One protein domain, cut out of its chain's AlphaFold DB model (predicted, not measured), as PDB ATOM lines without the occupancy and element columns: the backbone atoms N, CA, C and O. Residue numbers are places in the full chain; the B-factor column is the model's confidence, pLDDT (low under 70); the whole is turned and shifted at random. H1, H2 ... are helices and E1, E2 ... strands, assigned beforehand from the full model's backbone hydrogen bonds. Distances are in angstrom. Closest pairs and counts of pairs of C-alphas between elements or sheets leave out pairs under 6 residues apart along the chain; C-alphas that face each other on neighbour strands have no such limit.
ATOM      1  N   LEU A 122       5.317  40.867  82.525       95.69
ATOM      2  CA  LEU A 122       6.556  41.022  83.294       95.69
ATOM      3  C   LEU A 122       7.546  41.975  82.603       95.69
ATOM      4  O   LEU A 122       8.237  42.760  83.257       95.69
ATOM      5  N   GLU A 123       7.623  41.938  81.271       93.19
ATOM      6  CA  GLU A 123       8.440  42.893  80.520       93.19
ATOM      7  C   GLU A 123       7.864  44.309  80.577       93.19
ATOM      8  O   GLU A 123       8.645  45.256  80.686       93.19
ATOM      9  N   ILE A 124       6.534  44.466  80.556       94.94
ATOM     10  CA  ILE A 124       5.869  45.759  80.788       94.94
ATOM     11  C   ILE A 124       6.224  46.296  82.174       94.94
ATOM     12  O   ILE A 124       6.740  47.409  82.279       94.94
ATOM     13  N   GLN A 125       6.019  45.487  83.215       95.19
ATOM     14  CA  GLN A 125       6.285  45.831  84.610       95.19
ATOM     15  C   GLN A 125       7.719  46.351  84.784       95.19
ATOM     16  O   GLN A 125       7.941  47.430  85.326       95.19
ATOM     17  N   ARG A 126       8.710  45.631  84.242       92.81
ATOM     18  CA  ARG A 126      10.133  45.999  84.344       92.81
ATOM     19  C   ARG A 126      10.518  47.195  83.479       92.81
ATOM     20  O   ARG A 126      11.321  48.021  83.906       92.81
ATOM     21  N   ARG A 127       9.996  47.273  82.251       91.00
ATOM     22  CA  ARG A 127      10.364  48.323  81.289       91.00
ATOM     23  C   ARG A 127       9.756  49.668  81.660       91.00
ATOM     24  O   ARG A 127      10.444  50.676  81.557       91.00
ATOM     25  N   PHE A 128       8.491  49.669  82.065       91.00
ATOM     26  CA  PHE A 128       7.732  50.882  82.366       91.00
ATOM     27  C   PHE A 128       7.647  51.187  83.864       91.00
ATOM     28  O   PHE A 128       7.111  52.227  84.225       91.00
ATOM     29  N   ARG A 129       8.194  50.321  84.733       94.31
ATOM     30  CA  ARG A 129       8.159  50.467  86.200       94.31
ATOM     31  C   ARG A 129       6.738  50.684  86.740       94.31
ATOM     32  O   ARG A 129       6.539  51.437  87.685       94.31
ATOM     33  N   THR A 130       5.761  50.025  86.122       95.31
ATOM     34  CA  THR A 130       4.350  50.062  86.525       95.31
ATOM     35  C   THR A 130       3.990  48.794  87.286       95.31
ATOM     36  O   THR A 130       4.449  47.707  86.934       95.31
ATOM     37  N   ASN A 131       3.155  48.938  88.308       96.88
ATOM     38  CA  ASN A 131       2.579  47.853  89.097       96.88
ATOM     39  C   ASN A 131       1.042  47.816  89.016       96.88
ATOM     40  O   ASN A 131       0.396  47.163  89.833       96.88
ATOM     41  N   ILE A 132       0.468  48.523  88.040       97.81
ATOM     42  CA  ILE A 132      -0.974  48.723  87.899       97.81
ATOM     43  C   ILE A 132      -1.540  47.702  86.913       97.81
ATOM     44  O   ILE A 132      -1.065  47.596  85.780       97.81
ATOM     45  N   ASP A 133      -2.562  46.965  87.334       98.44
ATOM     46  CA  ASP A 133      -3.323  46.082  86.450       98.44
ATOM     47  C   ASP A 133      -4.058  46.889  85.373       98.44
ATOM     48  O   ASP A 133      -4.582  47.969  85.640       98.44
ATOM     49  N   GLY A 134      -4.125  46.371  84.149       98.12
ATOM     50  CA  GLY A 134      -4.768  47.094  83.055       98.12
ATOM     51  C   GLY A 134      -4.453  46.544  81.674       98.12
ATOM     52  O   GLY A 134      -3.762  45.539  81.533       98.12
ATOM     53  N   GLU A 135      -4.972  47.210  80.649       98.00
ATOM     54  CA  GLU A 135      -4.731  46.868  79.247       98.00
ATOM     55  C   GLU A 135      -3.401  47.470  78.765       98.00
ATOM     56  O   GLU A 135      -3.183  48.680  78.845       98.00
ATOM     57  N   TYR A 136      -2.518  46.632  78.225       97.19
ATOM     58  CA  TYR A 136      -1.209  47.024  77.705       97.19
ATOM     59  C   TYR A 136      -0.991  46.493  76.287       97.19
ATOM     60  O   TYR A 136      -1.489  45.434  75.914       97.19
ATOM     61  N   SER A 137      -0.200  47.211  75.487       95.38
ATOM     62  CA  SER A 137       0.172  46.767  74.139       95.38
ATOM     63  C   SER A 137       1.378  45.823  74.183       95.38
ATOM     64  O   SER A 137       2.508  46.271  74.395       95.38
ATOM     65  N   LEU A 138       1.160  44.537  73.905       94.50
ATOM     66  CA  LEU A 138       2.197  43.510  73.772       94.50
ATOM     67  C   LEU A 138       2.462  43.154  72.302       94.50
ATOM     68  O   LEU A 138       1.556  43.170  71.473       94.50
ATOM     69  N   LEU A 139       3.706  42.800  71.971       91.38
ATOM     70  CA  LEU A 139       4.106  42.344  70.635       91.38
ATOM     71  C   LEU A 139       3.964  40.819  70.529       91.38
ATOM     72  O   LEU A 139       4.939  40.074  70.638       91.38
ATOM     73  N   ILE A 140       2.745  40.344  70.302       90.88
ATOM     74  CA  ILE A 140       2.423  38.917  70.243       90.88
ATOM     75  C   ILE A 140       2.426  38.448  68.787       90.88
ATOM     76  O   ILE A 140       1.824  39.056  67.907       90.88
ATOM     77  N   GLY A 141       3.185  37.385  68.508       85.50
ATOM     78  CA  GLY A 141       3.326  36.798  67.171       85.50
ATOM     79  C   GLY A 141       3.677  37.777  66.036       85.50
ATOM     80  O   GLY A 141       3.317  37.551  64.883       85.50
ATOM     81  N   GLY A 142       4.396  38.861  66.348       84.50
ATOM     82  CA  GLY A 142       4.818  39.875  65.374       84.50
ATOM     83  C   GLY A 142       3.843  41.041  65.180       84.50
ATOM     84  O   GLY A 142       4.176  41.965  64.436       84.50
ATOM     85  N   LYS A 143       2.701  41.047  65.879       88.06
ATOM     86  CA  LYS A 143       1.685  42.110  65.839       88.06
ATOM     87  C   LYS A 143       1.494  42.729  67.227       88.06
ATOM     88  O   LYS A 143       1.593  42.038  68.235       88.06
ATOM     89  N   ASN A 144       1.252  44.040  67.286       91.56
ATOM     90  CA  ASN A 144       0.899  44.700  68.544       91.56
ATOM     91  C   ASN A 144      -0.551  44.376  68.903       91.56
ATOM     92  O   ASN A 144      -1.432  44.426  68.044       91.56
ATOM     93  N   MET A 145      -0.777  44.041  70.164       92.38
ATOM     94  CA  MET A 145      -2.042  43.541  70.671       92.38
ATOM     95  C   MET A 145      -2.327  44.100  72.055       92.38
ATOM     96  O   MET A 145      -1.440  44.110  72.905       92.38
ATOM     97  N   THR A 146      -3.571  44.503  72.287       96.25
ATOM     98  CA  THR A 146      -4.051  44.914  73.608       96.25
ATOM     99  C   THR A 146      -4.318  43.679  74.461       96.25
ATOM    100  O   THR A 146      -5.135  42.838  74.086       96.25
ATOM    101  N   ILE A 147      -3.590  43.551  75.568       97.94
ATOM    102  CA  ILE A 147      -3.641  42.425  76.499       97.94
ATOM    103  C   ILE A 147      -3.778  42.959  77.918       97.94
ATOM    104  O   ILE A 147      -3.028  43.847  78.329       97.94
ATOM    105  N   TYR A 148      -4.683  42.361  78.683       98.50
ATOM    106  CA  TYR A 148      -4.885  42.708  80.074       98.50
ATOM    107  C   TYR A 148      -3.808  42.048  80.934       98.50
ATOM    108  O   TYR A 148      -3.709  40.820  81.002       98.50
ATOM    109  N   CYS A 149      -3.015  42.865  81.613       98.50
ATOM    110  CA  CYS A 149      -2.047  42.422  82.596       98.50
ATOM    111  C   CYS A 149      -2.662  42.426  83.990       98.50
ATOM    112  O   CYS A 149      -3.133  43.459  84.465       98.50
ATOM    113  N   HIS A 150      -2.624  41.266  84.642       98.56
ATOM    114  CA  HIS A 150      -3.151  41.057  85.985       98.56
ATOM    115  C   HIS A 150      -2.042  40.667  86.963       98.56
ATOM    116  O   HIS A 150      -1.141  39.903  86.608       98.56
ATOM    117  N   GLY A 151      -2.130  41.144  88.203       98.06
ATOM    118  CA  GLY A 151      -1.119  40.892  89.224       98.06
ATOM    119  C   GLY A 151       0.173  41.667  88.968       98.06
ATOM    120  O   GLY A 151       1.256  41.161  89.258       98.06
ATOM    121  N   MET A 152       0.077  42.881  88.421       97.94
ATOM    122  CA  MET A 152       1.208  43.762  88.105       97.94
ATOM    123  C   MET A 152       1.984  44.224  89.343       97.94
ATOM    124  O   MET A 152       3.132  44.644  89.219       97.94
ATOM    125  N   SER A 153       1.421  44.096  90.543       97.31
ATOM    126  CA  SER A 153       2.128  44.289  91.816       97.31
ATOM    127  C   SER A 153       2.916  43.060  92.285       97.31
ATOM    128  O   SER A 153       3.724  43.170  93.204       97.31
ATOM    129  N   SER A 154       2.710  41.897  91.662       97.00
ATOM    130  CA  SER A 154       3.363  40.637  92.027       97.00
ATOM    131  C   SER A 154       4.674  40.411  91.263       97.00
ATOM    132  O   SER A 154       4.980  41.097  90.289       97.00
ATOM    133  N   ALA A 155       5.448  39.403  91.675       96.25
ATOM    134  CA  ALA A 155       6.650  38.980  90.952       96.25
ATOM    135  C   ALA A 155       6.349  38.284  89.606       96.25
ATOM    136  O   ALA A 155       7.239  38.180  88.759       96.25
ATOM    137  N   GLU A 156       5.115  37.810  89.408       96.00
ATOM    138  CA  GLU A 156       4.693  37.011  88.254       96.00
ATOM    139  C   GLU A 156       3.341  37.504  87.697       96.00
ATOM    140  O   GLU A 156       2.322  36.817  87.833       96.00
ATOM    141  N   PRO A 157       3.301  38.695  87.066       97.88
ATOM    142  CA  PRO A 157       2.097  39.172  86.396       97.88
ATOM    143  C   PRO A 157       1.713  38.257  85.226       97.88
ATOM    144  O   PRO A 157       2.571  37.636  84.597       97.88
ATOM    145  N   ARG A 158       0.415  38.193  84.927       98.19
ATOM    146  CA  ARG A 158      -0.178  37.240  83.978       98.19
ATOM    147  C   ARG A 158      -0.957  37.936  82.868       98.19
ATOM    148  O   ARG A 158      -1.614  38.950  83.099       98.19
ATOM    149  N   GLU A 159      -0.912  37.341  81.683       98.31
ATOM    150  CA  GLU A 159      -1.526  37.831  80.453       98.31
ATOM    151  C   GLU A 159      -2.931  37.258  80.234       98.31
ATOM    152  O   GLU A 159      -3.126  36.040  80.149       98.31
ATOM    153  N   TYR A 160      -3.907  38.145  80.059       98.56
ATOM    154  CA  TYR A 160      -5.287  37.790  79.755       98.56
ATOM    155  C   TYR A 160      -5.760  38.493  78.484       98.56
ATOM    156  O   TYR A 160      -5.647  39.706  78.335       98.56
ATOM    157  N   LEU A 161      -6.332  37.724  77.562       98.19
ATOM    158  CA  LEU A 161      -7.031  38.255  76.403       98.19
ATOM    159  C   LEU A 161      -8.444  38.666  76.823       98.19
ATOM    160  O   LEU A 161      -9.239  37.818  77.241       98.19
TER     161      LEU A 161
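Overview. This is residues 122 to 161 of the 317 residues of the protein "A disintegrin and metalloproteinase with thrombospondin motifs gon-1" of Harpegnathos saltator (UniProt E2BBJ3). Picture a strongly twisted hairpin, E1 and E2, with short E3 beside the last part of E2, and one short helix, H1, over a face of this small sheet. The turn between E1 and E2 makes one end of the longest axis, and the link from E2 to E3 makes the other. The 40 printed residues hold H1, E1, E2, E3 in that chain order, a mixed class; the antiparallel sheet E1 - E2 - E3 is a meander, each strand the antiparallel neighbour of the one before. It is compact, with a radius of gyration of the C-alphas of 9.5 A, and spans 26 by 19 by 13 A.

Arrangement. Start at H1, residues 122 to 128, where every O i to N i+4 pair is within hydrogen-bond range. H1 is on the sheet at a height of 9.7 A, only just over E1, residues 134 to 140, with 3 of its C-alphas falling on that strand. It runs across the strands, at 70 degrees to E1 on the local plane; their closest C-alphas, of Ile 124 and Tyr 136, are 7.8 A apart. Next find E2, residues 143 to 150, which forms a hairpin with E1 at 142 degrees; N 138 and O 145 are 2.8 A apart. E3, residues 158 to 161, forms a hairpin with E2 at 121 degrees; N 150 and O 158 are 3.0 A apart.

Along the chain. Find C-alpha 122 at (6.556, 41.022, 83.294), where H1 begins its 10.0 A. E1 covers 16.8 A. E2 covers 20.7 A and bends by 51 degrees at residue 146. E3 covers 10.3 A, ending at C-alpha 161, (-7.031, 38.255, 76.403).

Size, cuts and confidence. Look at Gly 142 and Ser 153: their C-alphas, the two farthest apart, are 26.9 A apart. The printed part has no cut, no link is long, and no printed residue is under pLDDT 70.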